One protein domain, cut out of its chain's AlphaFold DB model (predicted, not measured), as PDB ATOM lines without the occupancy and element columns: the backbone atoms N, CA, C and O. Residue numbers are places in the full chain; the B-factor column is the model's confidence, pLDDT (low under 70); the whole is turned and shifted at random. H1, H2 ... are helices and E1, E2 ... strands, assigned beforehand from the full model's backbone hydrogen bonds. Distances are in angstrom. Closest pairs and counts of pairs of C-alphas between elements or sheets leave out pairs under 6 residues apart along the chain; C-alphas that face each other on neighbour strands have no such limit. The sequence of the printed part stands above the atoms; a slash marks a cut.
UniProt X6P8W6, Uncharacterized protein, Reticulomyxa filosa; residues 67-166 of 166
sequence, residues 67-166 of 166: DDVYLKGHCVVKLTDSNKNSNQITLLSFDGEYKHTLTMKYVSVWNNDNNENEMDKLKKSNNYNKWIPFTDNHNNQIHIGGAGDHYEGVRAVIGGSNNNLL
ATOM      1  N   ASP A  67     310.960  43.166 137.140       91.19
ATOM      2  CA  ASP A  67     312.268  43.494 136.543       91.19
ATOM      3  C   ASP A  67     313.162  42.264 136.328       91.19
ATOM      4  O   ASP A  67     313.996  42.262 135.426       91.19
ATOM      5  N   ASP A  68     312.960  41.224 137.128       89.62
ATOM      6  CA  ASP A  68     313.678  39.951 137.126       89.62
ATOM      7  C   ASP A  68     313.119  38.928 136.122       89.62
ATOM      8  O   ASP A  68     313.689  37.849 135.953       89.62
ATOM      9  N   VAL A  69     312.033  39.262 135.417       89.62
ATOM     10  CA  VAL A  69     311.370  38.360 134.468       89.62
ATOM     11  C   VAL A  69     311.759  38.700 133.032       89.62
ATOM     12  O   VAL A  69     311.487  39.791 132.518       89.62
ATOM     13  N   TYR A  70     312.337  37.717 132.347       88.69
ATOM     14  CA  TYR A  70     312.683  37.795 130.933       88.69
ATOM     15  C   TYR A  70     311.619  37.095 130.088       88.69
ATOM     16  O   TYR A  70     311.334  35.916 130.257       88.69
ATOM     17  N   LEU A  71     311.023  37.827 129.152       89.31
ATOM     18  CA  LEU A  71     309.926  37.321 128.333       89.31
ATOM     19  C   LEU A  71     310.445  36.949 126.946       89.31
ATOM     20  O   LEU A  71     310.783  37.827 126.154       89.31
ATOM     21  N   LYS A  72     310.472  35.653 126.634       88.19
ATOM     22  CA  LYS A  72     310.698  35.137 125.277       88.19
ATOM     23  C   LYS A  72     309.949  33.823 125.112       88.19
ATOM     24  O   LYS A  72     310.154  32.901 125.888       88.19
ATOM     25  N   GLY A  73     309.035  33.775 124.145       88.44
ATOM     26  CA  GLY A  73     308.244  32.574 123.859       88.44
ATOM     27  C   GLY A  73     307.280  32.133 124.969       88.44
ATOM     28  O   GLY A  73     306.855  30.987 124.945       88.44
ATOM     29  N   HIS A  74     306.948  33.003 125.924       92.50
ATOM     30  CA  HIS A  74     306.020  32.689 127.014       92.50
ATOM     31  C   HIS A  74     304.564  32.610 126.544       92.50
ATOM     32  O   HIS A  74     304.211  33.176 125.502       92.50
ATOM     33  N   CYS A  75     303.715  31.972 127.347       93.62
ATOM     34  CA  CYS A  75     302.277  31.890 127.121       93.62
ATOM     35  C   CYS A  75     301.510  32.740 128.138       93.62
ATOM     36  O   CYS A  75     301.906  32.837 129.299       93.62
ATOM     37  N   VAL A  76     300.394  33.333 127.705       95.38
ATOM     38  CA  VAL A  76     299.424  33.980 128.596       95.38
ATOM     39  C   VAL A  76     298.043  33.435 128.285       95.38
ATOM     40  O   VAL A  76     297.598  33.488 127.140       95.38
ATOM     41  N   VAL A  77     297.353  32.943 129.310       94.62
ATOM     42  CA  VAL A  77     295.991  32.417 129.195       94.62
ATOM     43  C   VAL A  77     295.059  33.091 130.191       94.62
ATOM     44  O   VAL A  77     295.458  33.490 131.287       94.62
ATOM     45  N   LYS A  78     293.790  33.208 129.802       93.50
ATOM     46  CA  LYS A  78     292.705  33.621 130.691       93.50
ATOM     47  C   LYS A  78     292.196  32.401 131.445       93.50
ATOM     48  O   LYS A  78     291.724  31.456 130.819       93.50
ATOM     49  N   LEU A  79     292.258  32.444 132.771       90.81
ATOM     50  CA  LEU A  79     291.645  31.438 133.626       90.81
ATOM     51  C   LEU A  79     290.134  31.676 133.700       90.81
ATOM     52  O   LEU A  79     289.659  32.816 133.715       90.81
ATOM     53  N   THR A  80     289.364  30.593 133.726       81.00
ATOM     54  CA  THR A  80     287.914  30.653 133.917       81.00
ATOM     55  C   THR A  80     287.611  30.862 135.394       81.00
ATOM     56  O   THR A  80     287.762  29.937 136.193       81.00
ATOM     57  N   ASP A  81     287.164  32.060 135.759       68.25
ATOM     58  CA  ASP A  81     286.616  32.299 137.090       68.25
ATOM     59  C   ASP A  81     285.213  31.676 137.195       68.25
ATOM     60  O   ASP A  81     284.358  31.846 136.322       68.25
ATOM     61  N   SER A  82     284.955  30.953 138.284       55.62
ATOM     62  CA  SER A  82     283.623  30.425 138.619       55.62
ATOM     63  C   SER A  82     282.655  31.522 139.078       55.62
ATOM     64  O   SER A  82     281.443  31.303 139.140       55.62
ATOM     65  N   ASN A  83     283.174  32.715 139.379       55.81
ATOM     66  CA  ASN A  83     282.407  33.827 139.914       55.81
ATOM     67  C   ASN A  83     281.953  34.763 138.781       55.81
ATOM     68  O   ASN A  83     282.669  35.668 138.365       55.81
ATOM     69  N   LYS A  84     280.742  34.525 138.265       55.75
ATOM     70  CA  LYS A  84     280.168  35.195 137.079       55.75
ATOM     71  C   LYS A  84     279.903  36.704 137.227       55.75
ATOM     72  O   LYS A  84     279.506  37.330 136.252       55.75
ATOM     73  N   ASN A  85     280.095  37.281 138.415       55.19
ATOM     74  CA  ASN A  85     279.604  38.623 138.754       55.19
ATOM     75  C   ASN A  85     280.691  39.706 138.851       55.19
ATOM     76  O   ASN A  85     280.383  40.829 139.243       55.19
ATOM     77  N   SER A  86     281.952  39.405 138.534       61.69
ATOM     78  CA  SER A  86     283.024  40.404 138.570       61.69
ATOM     79  C   SER A  86     283.458  40.813 137.165       61.69
ATOM     80  O   SER A  86     283.805  39.950 136.365       61.69
ATOM     81  N   ASN A  87     283.565  42.125 136.909       75.62
ATOM     82  CA  ASN A  87     284.262  42.730 135.752       75.62
ATOM     83  C   ASN A  87     285.792  42.507 135.815       75.62
ATOM     84  O   ASN A  87     286.595  43.382 135.481       75.62
ATOM     85  N   GLN A  88     286.192  41.369 136.369       85.56
ATOM     86  CA  GLN A  88     287.545  40.973 136.675       85.56
ATOM     87  C   GLN A  88     287.795  39.635 135.999       85.56
ATOM     88  O   GLN A  88     286.931  38.758 135.996       85.56
ATOM     89  N   ILE A  89     289.002  39.471 135.478       91.19
ATOM     90  CA  ILE A  89     289.488  38.182 135.000       91.19
ATOM     91  C   ILE A  89     290.821  37.870 135.657       91.19
ATOM     92  O   ILE A  89     291.570  38.773 136.041       91.19
ATOM     93  N   THR A  90     291.147  36.590 135.736       92.94
ATOM     94  CA  THR A  90     292.468  36.150 136.170       92.94
ATOM     95  C   THR A  90     293.270  35.675 134.963       92.94
ATOM     96  O   THR A  90     292.816  34.844 134.178       92.94
ATOM     97  N   LEU A  91     294.470  36.224 134.795       95.25
ATOM     98  CA  LEU A  91     295.435  35.813 133.784       95.25
ATOM     99  C   LEU A  91     296.528  34.965 134.427       95.25
ATOM    100  O   LEU A  91     296.948  35.236 135.556       95.25
ATOM    101  N   LEU A  92     297.019  33.984 133.680       95.31
ATOM    102  CA  LEU A  92     298.199  33.194 134.007       95.31
ATOM    103  C   LEU A  92     299.230  33.402 132.899       95.31
ATOM    104  O   LEU A  92     298.958  33.091 131.742       95.31
ATOM    105  N   SER A  93     300.393  33.936 133.260       95.06
ATOM    106  CA  SER A  93     301.564  34.040 132.392       95.06
ATOM    107  C   SER A  93     302.590  33.028 132.845       95.06
ATOM    108  O   SER A  93     302.945  32.998 134.026       95.06
ATOM    109  N   PHE A  94     303.079  32.212 131.926       93.62
ATOM    110  CA  PHE A  94     304.041  31.191 132.280       93.62
ATOM    111  C   PHE A  94     305.015  30.879 131.156       93.62
ATOM    112  O   PHE A  94     304.710  31.001 129.966       93.62
ATOM    113  N   ASP A  95     306.175  30.421 131.614       87.81
ATOM    114  CA  ASP A  95     307.179  29.728 130.829       87.81
ATOM    115  C   ASP A  95     307.834  30.554 129.713       87.81
ATOM    116  O   ASP A  95     307.786  31.785 129.705       87.81
ATOM    117  N   GLY A  96     308.504  29.863 128.795       85.44
ATOM    118  CA  GLY A  96     309.224  30.415 127.663       85.44
ATOM    119  C   GLY A  96     310.665  29.920 127.651       85.44
ATOM    120  O   GLY A  96     310.979  28.832 128.124       85.44
ATOM    121  N   GLU A  97     311.570  30.734 127.119       85.00
ATOM    122  CA  GLU A  97     313.009  30.489 127.279       85.00
ATOM    123  C   GLU A  97     313.437  30.651 128.745       85.00
ATOM    124  O   GLU A  97     314.269  29.894 129.245       85.00
ATOM    125  N   TYR A  98     312.831  31.618 129.444       85.94
ATOM    126  CA  TYR A  98     313.072  31.880 130.857       85.94
ATOM    127  C   TYR A  98     311.827  31.552 131.668       85.94
ATOM    128  O   TYR A  98     310.743  32.106 131.454       85.94
ATOM    129  N   LYS A  99     312.009  30.662 132.639       87.75
ATOM    130  CA  LYS A  99     310.912  30.159 133.454       87.75
ATOM    131  C   LYS A  99     310.369  31.247 134.358       87.75
ATOM    132  O   LYS A  99     311.097  31.871 135.124       87.75
ATOM    133  N   HIS A 100     309.062  31.412 134.301       91.69
ATOM    134  CA  HIS A 100     308.300  32.152 135.284       91.69
ATOM    135  C   HIS A 100     306.905  31.548 135.362       91.69
ATOM    136  O   HIS A 100     306.444  30.858 134.452       91.69
ATOM    137  N   THR A 101     306.214  31.818 136.456       94.88
ATOM    138  CA  THR A 101     304.789  31.527 136.574       94.88
ATOM    139  C   THR A 101     304.200  32.641 137.419       94.88
ATOM    140  O   THR A 101     304.545  32.816 138.590       94.88
ATOM    141  N   LEU A 102     303.399  33.473 136.767       95.62
ATOM    142  CA  LEU A 102     302.851  34.705 137.309       95.62
ATOM    143  C   LEU A 102     301.351  34.728 137.070       95.62
ATOM    144  O   LEU A 102     300.868  34.296 136.025       95.62
ATOM    145  N   THR A 103     300.619  35.311 138.004       95.50
ATOM    146  CA  THR A 103     299.199  35.589 137.831       95.50
ATOM    147  C   THR A 103     298.928  37.083 137.908       95.50
ATOM    148  O   THR A 103     299.644  37.829 138.576       95.50
ATOM    149  N   MET A 104     297.901  37.531 137.193       94.81
ATOM    150  CA  MET A 104     297.373  38.884 137.299       94.81
ATOM    151  C   MET A 104     295.862  38.817 137.443       94.81
ATOM    152  O   MET A 104     295.172  38.278 136.582       94.81
ATOM    153  N   LYS A 105     295.341  39.458 138.488       93.19
ATOM    154  CA  LYS A 105     293.926  39.816 138.555       93.19
ATOM    155  C   LYS A 105     293.736  41.109 137.775       93.19
ATOM    156  O   LYS A 105     294.194  42.165 138.213       93.19
ATOM    157  N   TYR A 106     293.120  41.015 136.608       92.50
ATOM    158  CA  TYR A 106     292.865  42.150 135.740       92.50
ATOM    159  C   TYR A 106     291.470  42.721 135.986       92.50
ATOM    160  O   TYR A 106     290.497  41.973 136.007       92.50
ATOM    161  N   VAL A 107     291.380  44.041 136.112       90.31
ATOM    162  CA  VAL A 107     290.140  44.819 136.054       90.31
ATOM    163  C   VAL A 107     290.303  45.853 134.948       90.31
ATOM    164  O   VAL A 107     291.344  46.520 134.881       90.31
ATOM    165  N   SER A 108     289.271  45.996 134.111       90.75
ATOM    166  CA  SER A 108     289.256  46.937 132.987       90.75
ATOM    167  C   SER A 108     289.790  48.314 133.377       90.75
ATOM    168  O   SER A 108     289.307  48.937 134.321       90.75
ATOM    169  N   VAL A 109     290.752  48.830 132.611       90.75
ATOM    170  CA  VAL A 109     291.271  50.209 132.755       90.75
ATOM    171  C   VAL A 109     290.356  51.259 132.102       90.75
ATOM    172  O   VAL A 109     290.682  52.451 132.059       90.75
ATOM    173  N   TRP A 110     289.213  50.824 131.574       90.25
ATOM    174  CA  TRP A 110     288.240  51.666 130.883       90.25
ATOM    175  C   TRP A 110     286.984  51.951 131.702       90.25
ATOM    176  O   TRP A 110     286.300  52.916 131.389       90.25
ATOM    177  N   ASN A 111     286.742  51.215 132.792       77.44
ATOM    178  CA  ASN A 111     285.583  51.385 133.683       77.44
ATOM    179  C   ASN A 111     285.639  52.642 134.587       77.44
ATOM    180  O   ASN A 111     284.941  52.709 135.594       77.44
ATOM    181  N   ASN A 112     286.474  53.634 134.263       58.88
ATOM    182  CA  ASN A 112     286.851  54.724 135.172       58.88
ATOM    183  C   ASN A 112     285.996  55.998 135.053       58.88
ATOM    184  O   ASN A 112     286.289  56.972 135.737       58.88
ATOM    185  N   ASP A 113     284.940  56.007 134.236       57.12
ATOM    186  CA  ASP A 113     284.218  57.251 133.925       57.12
ATOM    187  C   ASP A 113     283.383  57.804 135.109       57.12
ATOM    188  O   ASP A 113     282.890  58.923 135.016       57.12
ATOM    189  N   ASN A 114     283.259  57.086 136.241       54.25
ATOM    190  CA  ASN A 114     282.400  57.513 137.360       54.25
ATOM    191  C   ASN A 114     283.058  57.674 138.749       54.25
ATOM    192  O   ASN A 114     282.411  58.285 139.590       54.25
ATOM    193  N   ASN A 115     284.267  57.161 139.043       59.19
ATOM    194  CA  ASN A 115     284.924  57.337 140.366       59.19
ATOM    195  C   ASN A 115     286.402  56.873 140.378       59.19
ATOM    196  O   ASN A 115     286.731  55.800 140.890       59.19
ATOM    197  N   GLU A 116     287.320  57.691 139.856       61.31
ATOM    198  CA  GLU A 116     288.756  57.355 139.755       61.31
ATOM    199  C   GLU A 116     289.408  57.007 141.113       61.31
ATOM    200  O   GLU A 116     290.223  56.084 141.209       61.31
ATOM    201  N   ASN A 117     288.988  57.678 142.192       63.59
ATOM    202  CA  ASN A 117     289.563  57.520 143.535       63.59
ATOM    203  C   ASN A 117     289.311  56.135 144.163       63.59
ATOM    204  O   ASN A 117     290.162  55.608 144.883       63.59
ATOM    205  N   GLU A 118     288.147  55.534 143.904       64.12
ATOM    206  CA  GLU A 118     287.787  54.207 144.422       64.12
ATOM    207  C   GLU A 118     288.562  53.105 143.685       64.12
ATOM    208  O   GLU A 118     289.082  52.171 144.305       64.12
ATOM    209  N   MET A 119     288.701  53.243 142.362       66.88
ATOM    210  CA  MET A 119     289.388  52.252 141.536       66.88
ATOM    211  C   MET A 119     290.885  52.195 141.847       66.88
ATOM    212  O   MET A 119     291.454  51.109 141.970       66.88
ATOM    213  N   ASP A 120     291.532  53.346 142.025       67.88
ATOM    214  CA  ASP A 120     292.957  53.386 142.354       67.88
ATOM    215  C   ASP A 120     293.240  52.857 143.764       67.88
ATOM    216  O   ASP A 120     294.248  52.173 143.985       67.88
ATOM    217  N   LYS A 121     292.310  53.060 144.703       65.44
ATOM    218  CA  LYS A 121     292.370  52.452 146.036       65.44
ATOM    219  C   LYS A 121     292.254  50.925 145.970       65.44
ATOM    220  O   LYS A 121     293.074  50.244 146.586       65.44
ATOM    221  N   LEU A 122     291.320  50.390 145.177       67.38
ATOM    222  CA  LEU A 122     291.162  48.945 144.949       67.38
ATOM    223  C   LEU A 122     292.393  48.323 144.279       67.38
ATOM    224  O   LEU A 122     292.871  47.272 144.715       67.38
ATOM    225  N   LYS A 123     292.949  48.974 143.246       67.00
ATOM    226  CA  LYS A 123     294.193  48.524 142.594       67.00
ATOM    227  C   LYS A 123     295.345  48.439 143.589       67.00
ATOM    228  O   LYS A 123     296.115  47.479 143.558       67.00
ATOM    229  N   LYS A 124     295.453  49.431 144.477       67.31
ATOM    230  CA  LYS A 124     296.520  49.503 145.476       67.31
ATOM    231  C   LYS A 124     296.354  48.477 146.598       67.31
ATOM    232  O   LYS A 124     297.361  47.920 147.021       67.31
ATOM    233  N   SER A 125     295.131  48.212 147.063       70.25
ATOM    234  CA  SER A 125     294.888  47.279 148.173       70.25
ATOM    235  C   SER A 125     294.975  45.808 147.762       70.25
ATOM    236  O   SER A 125     295.416  44.989 148.560       70.25
ATOM    237  N   ASN A 126     294.584  45.470 146.528       73.06
ATOM    238  CA  ASN A 126     294.405  44.072 146.109       73.06
ATOM    239  C   ASN A 126     295.395  43.616 145.027       73.06
ATOM    240  O   ASN A 126     295.237  42.525 144.480       73.06
ATOM    241  N   ASN A 127     296.398  44.440 144.701       83.12
ATOM    242  CA  ASN A 127     297.369  44.179 143.632       83.12
ATOM    243  C   ASN A 127     296.717  43.884 142.267       83.12
ATOM    244  O   ASN A 127     297.238  43.088 141.486       83.12
ATOM    245  N   TYR A 128     295.588  44.534 141.957       89.88
ATOM    246  CA  TYR A 128     295.006  44.428 140.619       89.88
ATOM    247  C   TYR A 128     295.932  45.023 139.574       89.88
ATOM    248  O   TYR A 128     296.693  45.957 139.842       89.88
ATOM    249  N   ASN A 129     295.804  44.501 138.358       93.81
ATOM    250  CA  ASN A 129     296.562  44.936 137.199       93.81
ATOM    251  C   ASN A 129     298.068  44.879 137.477       93.81
ATOM    252  O   ASN A 129     298.810  45.728 137.015       93.81
ATOM    253  N   LYS A 130     298.538  43.905 138.260       94.75
ATOM    254  CA  LYS A 130     299.960  43.646 138.493       94.75
ATOM    255  C   LYS A 130     300.226  42.156 138.387       94.75
ATOM    256  O   LYS A 130     299.410  41.345 138.817       94.75
ATOM    257  N   TRP A 131     301.380  41.821 137.833       95.25
ATOM    258  CA  TRP A 131     301.884  40.458 137.860       95.25
ATOM    259  C   TRP A 131     302.457  40.147 139.239       95.25
ATOM    260  O   TRP A 131     303.313  40.880 139.733       95.25
ATOM    261  N   ILE A 132     301.989  39.057 139.838       94.50
ATOM    262  CA  ILE A 132     302.498  38.513 141.099       94.50
ATOM    263  C   ILE A 132     302.888  37.042 140.906       94.50
ATOM    264  O   ILE A 132     302.329  36.394 140.015       94.50
ATOM    265  N   PRO A 133     303.824  36.495 141.705       95.06
ATOM    266  CA  PRO A 133     304.132  35.068 141.687       95.06
ATOM    267  C   PRO A 133     302.868  34.222 141.836       95.06
ATOM    268  O   PRO A 133     302.014  34.516 142.671       95.06
ATOM    269  N   PHE A 134     302.736  33.183 141.012       94.50
ATOM    270  CA  PHE A 134     301.673  32.203 141.191       94.50
ATOM    271  C   PHE A 134     302.078  31.251 142.316       94.50
ATOM    272  O   PHE A 134     303.086  30.557 142.193       94.50
ATOM    273  N   THR A 135     301.337  31.261 143.424       94.44
ATOM    274  CA  THR A 135     301.690  30.509 144.632       94.44
ATOM    275  C   THR A 135     300.588  29.562 145.076       94.44
ATOM    276  O   THR A 135     299.411  29.773 144.781       94.44
ATOM    277  N   ASP A 136     300.974  28.539 145.832       92.12
ATOM    278  CA  ASP A 136     300.040  27.704 146.580       92.12
ATOM    279  C   ASP A 136     299.491  28.431 147.828       92.12
ATOM    280  O   ASP A 136     299.809  29.593 148.108       92.12
ATOM    281  N   ASN A 137     298.672  27.725 148.612       92.00
ATOM    282  CA  ASN A 137     298.073  28.241 149.850       92.00
ATOM    283  C   ASN A 137     299.092  28.517 150.973       92.00
ATOM    284  O   ASN A 137     298.735  29.095 151.998       92.00
ATOM    285  N   HIS A 138     300.342  28.096 150.800       93.81
ATOM    286  CA  HIS A 138     301.451  28.303 151.726       93.81
ATOM    287  C   HIS A 138     302.438  29.362 151.215       93.81
ATOM    288  O   HIS A 138     303.497  29.544 151.812       93.81
ATOM    289  N   ASN A 139     302.082  30.092 150.149       90.69
ATOM    290  CA  ASN A 139     302.922  31.072 149.458       90.69
ATOM    291  C   ASN A 139     304.178  30.479 148.797       90.69
ATOM    292  O   ASN A 139     305.106  31.221 148.474       90.69
ATOM    293  N   ASN A 140     304.217  29.169 148.552       92.75
ATOM    294  CA  ASN A 140     305.281  28.581 147.749       92.75
ATOM    295  C   ASN A 140     304.995  28.851 146.277       92.75
ATOM    296  O   ASN A 140     303.877  28.631 145.808       92.75
ATOM    297  N   GLN A 141     306.003  29.311 145.540       91.50
ATOM    298  CA  GLN A 141     305.869  29.537 144.107       91.50
ATOM    299  C   GLN A 141     305.643  28.212 143.376       91.50
ATOM    300  O   GLN A 141     306.389  27.248 143.545       91.50
ATOM    301  N   ILE A 142     304.603  28.180 142.551       91.69
ATOM    302  CA  ILE A 142     304.293  27.057 141.676       91.69
ATOM    303  C   ILE A 142     305.025  27.290 140.360       91.69
ATOM    304  O   ILE A 142     304.913  28.360 139.765       91.69
ATOM    305  N   HIS A 143     305.744  26.274 139.895       88.69
ATOM    306  CA  HIS A 143     306.397  26.277 138.594       88.69
ATOM    307  C   HIS A 143     305.699  25.292 137.662       88.69
ATOM    308  O   HIS A 143     305.293  24.208 138.079       88.69
ATOM    309  N   ILE A 144     305.567  25.678 136.396       87.69
ATOM    310  CA  ILE A 144     305.097  24.797 135.328       87.69
ATOM    311  C   ILE A 144     306.337  24.238 134.620       87.69
ATOM    312  O   ILE A 144     307.233  24.998 134.254       87.69
ATOM    313  N   GLY A 145     306.407  22.909 134.494       82.06
ATOM    314  CA  GLY A 145     307.574  22.201 133.960       82.06
ATOM    315  C   GLY A 145     308.606  21.769 135.012       82.06
ATOM    316  O   GLY A 145     308.697  22.336 136.100       82.06
ATOM    317  N   GLY A 146     309.403  20.755 134.680       80.06
ATOM    318  CA  GLY A 146     310.507  20.232 135.485       80.06
ATOM    319  C   GLY A 146     311.834  20.957 135.244       80.06
ATOM    320  O   GLY A 146     311.949  21.846 134.399       80.06
ATOM    321  N   ALA A 147     312.876  20.600 135.997       77.31
ATOM    322  CA  ALA A 147     314.217  21.151 135.793       77.31
ATOM    323  C   ALA A 147     314.777  20.714 134.424       77.31
ATOM    324  O   ALA A 147     314.816  19.527 134.126       77.31
ATOM    325  N   GLY A 148     315.218  21.671 133.601       75.62
ATOM    326  CA  GLY A 148     315.755  21.407 132.257       75.62
ATOM    327  C   GLY A 148     314.742  21.459 131.109       75.62
ATOM    328  O   GLY A 148     315.162  21.533 129.960       75.62
ATOM    329  N   ASP A 149     313.435  21.499 131.388       81.50
ATOM    330  CA  ASP A 149     312.453  21.655 130.309       81.50
ATOM    331  C   ASP A 149     312.552  23.041 129.659       81.50
ATOM    332  O   ASP A 149     312.732  24.045 130.359       81.50
ATOM    333  N   HIS A 150     312.398  23.092 128.336       79.75
ATOM    334  CA  HIS A 150     312.402  24.317 127.540       79.75
ATOM    335  C   HIS A 150     311.092  24.426 126.762       79.75
ATOM    336  O   HIS A 150     310.887  23.714 125.781       79.75
ATOM    337  N   TYR A 151     310.220  25.342 127.174       84.19
ATOM    338  CA  TYR A 151     308.908  25.544 126.558       84.19
ATOM    339  C   TYR A 151     308.861  26.852 125.759       84.19
ATOM    340  O   TYR A 151     307.875  27.593 125.773       84.19
ATOM    341  N   GLU A 152     309.943  27.167 125.042       87.69
ATOM    342  CA  GLU A 152     309.949  28.329 124.157       87.69
ATOM    343  C   GLU A 152     308.858  28.182 123.086       87.69
ATOM    344  O   GLU A 152     308.844  27.238 122.299       87.69
ATOM    345  N   GLY A 153     307.934  29.145 123.044       86.25
ATOM    346  CA  GLY A 153     306.846  29.168 122.069       86.25
ATOM    347  C   GLY A 153     305.633  28.332 122.470       86.25
ATOM    348  O   GLY A 153     304.770  28.090 121.621       86.25
ATOM    349  N   VAL A 154     305.544  27.918 123.737       89.19
ATOM    350  CA  VAL A 154     304.411  27.153 124.261       89.19
ATOM    351  C   VAL A 154     303.076  27.851 124.025       89.19
ATOM    352  O   VAL A 154     302.928  29.076 124.114       89.19
ATOM    353  N   ARG A 155     302.080  27.032 123.699       90.62
ATOM    354  CA  ARG A 155     300.685  27.423 123.537       90.62
ATOM    355  C   ARG A 155     299.870  26.599 124.506       90.62
ATOM    356  O   ARG A 155     300.134  25.413 124.653       90.62
ATOM    357  N   ALA A 156     298.894  27.240 125.123       91.69
ATOM    358  CA  ALA A 156     298.001  26.576 126.039       91.69
ATOM    359  C   ALA A 156     296.577  27.075 125.859       91.69
ATOM    360  O   ALA A 156     296.336  28.185 125.370       91.69
ATOM    361  N   VAL A 157     295.640  26.239 126.276       90.62
ATOM    362  CA  VAL A 157     294.218  26.551 126.288       90.62
ATOM    363  C   VAL A 157     293.613  26.097 127.609       90.62
ATOM    364  O   VAL A 157     294.039  25.110 128.201       90.62
ATOM    365  N   ILE A 158     292.611  26.833 128.084       91.00
ATOM    366  CA  ILE A 158     291.773  26.394 129.199       91.00
ATOM    367  C   ILE A 158     290.527  25.737 128.615       91.00
ATOM    368  O   ILE A 158     289.801  26.373 127.848       91.00
ATOM    369  N   GLY A 159     290.279  24.471 128.955       87.69
ATOM    370  CA  GLY A 159     289.151  23.733 128.388       87.69
ATOM    371  C   GLY A 159     288.785  22.437 129.109       87.69
ATOM    372  O   GLY A 159     289.297  22.108 130.178       87.69
ATOM    373  N   GLY A 160     287.861  21.684 128.510       87.00
ATOM    374  CA  GLY A 160     287.292  20.472 129.107       87.00
ATOM    375  C   GLY A 160     286.277  20.757 130.222       87.00
ATOM    376  O   GLY A 160     286.015  21.904 130.568       87.00
ATOM    377  N   SER A 161     285.693  19.701 130.799       85.38
ATOM    378  CA  SER A 161     284.643  19.821 131.829       85.38
ATOM    379  C   SER A 161     285.125  20.465 133.131       85.38
ATOM    380  O   SER A 161     284.317  20.991 133.890       85.38
ATOM    381  N   ASN A 162     286.438  20.414 133.378       86.06
ATOM    382  CA  ASN A 162     287.071  20.889 134.606       86.06
ATOM    383  C   ASN A 162     287.908  22.159 134.392       86.06
ATOM    384  O   ASN A 162     288.610  22.566 135.310       86.06
ATOM    385  N   ASN A 163     287.852  22.775 133.203       87.19
ATOM    386  CA  ASN A 163     288.687  23.926 132.836       87.19
ATOM    387  C   ASN A 163     290.185  23.669 133.078       87.19
ATOM    388  O   ASN A 163     290.891  24.475 133.683       87.19
ATOM    389  N   ASN A 164     290.657  22.514 132.614       88.88
ATOM    390  CA  ASN A 164     292.056  22.136 132.723       88.88
ATOM    391  C   ASN A 164     292.912  23.024 131.816       88.88
ATOM    392  O   ASN A 164     292.485  23.398 130.720       88.88
ATOM    393  N   LEU A 165     294.133  23.302 132.268       89.75
ATOM    394  CA  LEU A 165     295.199  23.817 131.421       89.75
ATOM    395  C   LEU A 165     295.716  22.669 130.542       89.75
ATOM    396  O   LEU A 165     296.168  21.656 131.079       89.75
ATOM    397  N   LEU A 166     295.597  22.826 129.223       86.62
ATOM    398  CA  LEU A 166     296.011  21.866 128.194       86.62
ATOM    399  C   LEU A 166     297.091  22.464 127.293       86.62
ATOM    400  O   LEU A 166     296.974  23.675 126.975       86.62
TER     401      LEU A 166
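What this domain is: This is residues 67 to 166 of the 166 residues of an uncharacterized protein of Reticulomyxa filosa (UniProt X6P8W6). The domain has little regular structure: a small antiparallel sheet, E1 - E2 - E3, with helix H1 beyond one end. A long tail without named elements, residues 127 to 166, runs from beside E3 round to beside E1. The 100 printed residues hold E1, E2, E3 and H1 in that order, a mixed class with 30 residues in named elements. The whole is only just loose, close to compact, with a radius of gyration of the C-alphas of 15.3 A and spans of 49 by 36 by 28 A.

Where its parts are: From first to last C-alpha, E2, residues 88 to 94, measures 19.7 A; E3, 101 to 107, 19.8 A; E1, 75 to 79, 12.5 A; H1, 116 to 126, 15.8 A. C-alpha 75 is at (302.277, 31.890, 127.121), C-alpha 126 at (294.405, 44.072, 146.109).

How they stand to each other: The strands form a meander, each the antiparallel neighbour of the one before. Hairpin E1 and E2 has N 77 and O 92 within hydrogen-bond range at 2.9 A; hairpin E2 and E3 has N 91 and O 104 at 2.8 A. H1, with every O i to N i+4 pair within range, only grazes the sheet with residues 119 to 126.

The domain as a whole: The C-alphas farthest apart, Asn 114 and Gly 148, are 49.4 A apart. The printed part has no cut, and no link is long. Residues 81 to 86 and 112 to 124 have pLDDT under 70.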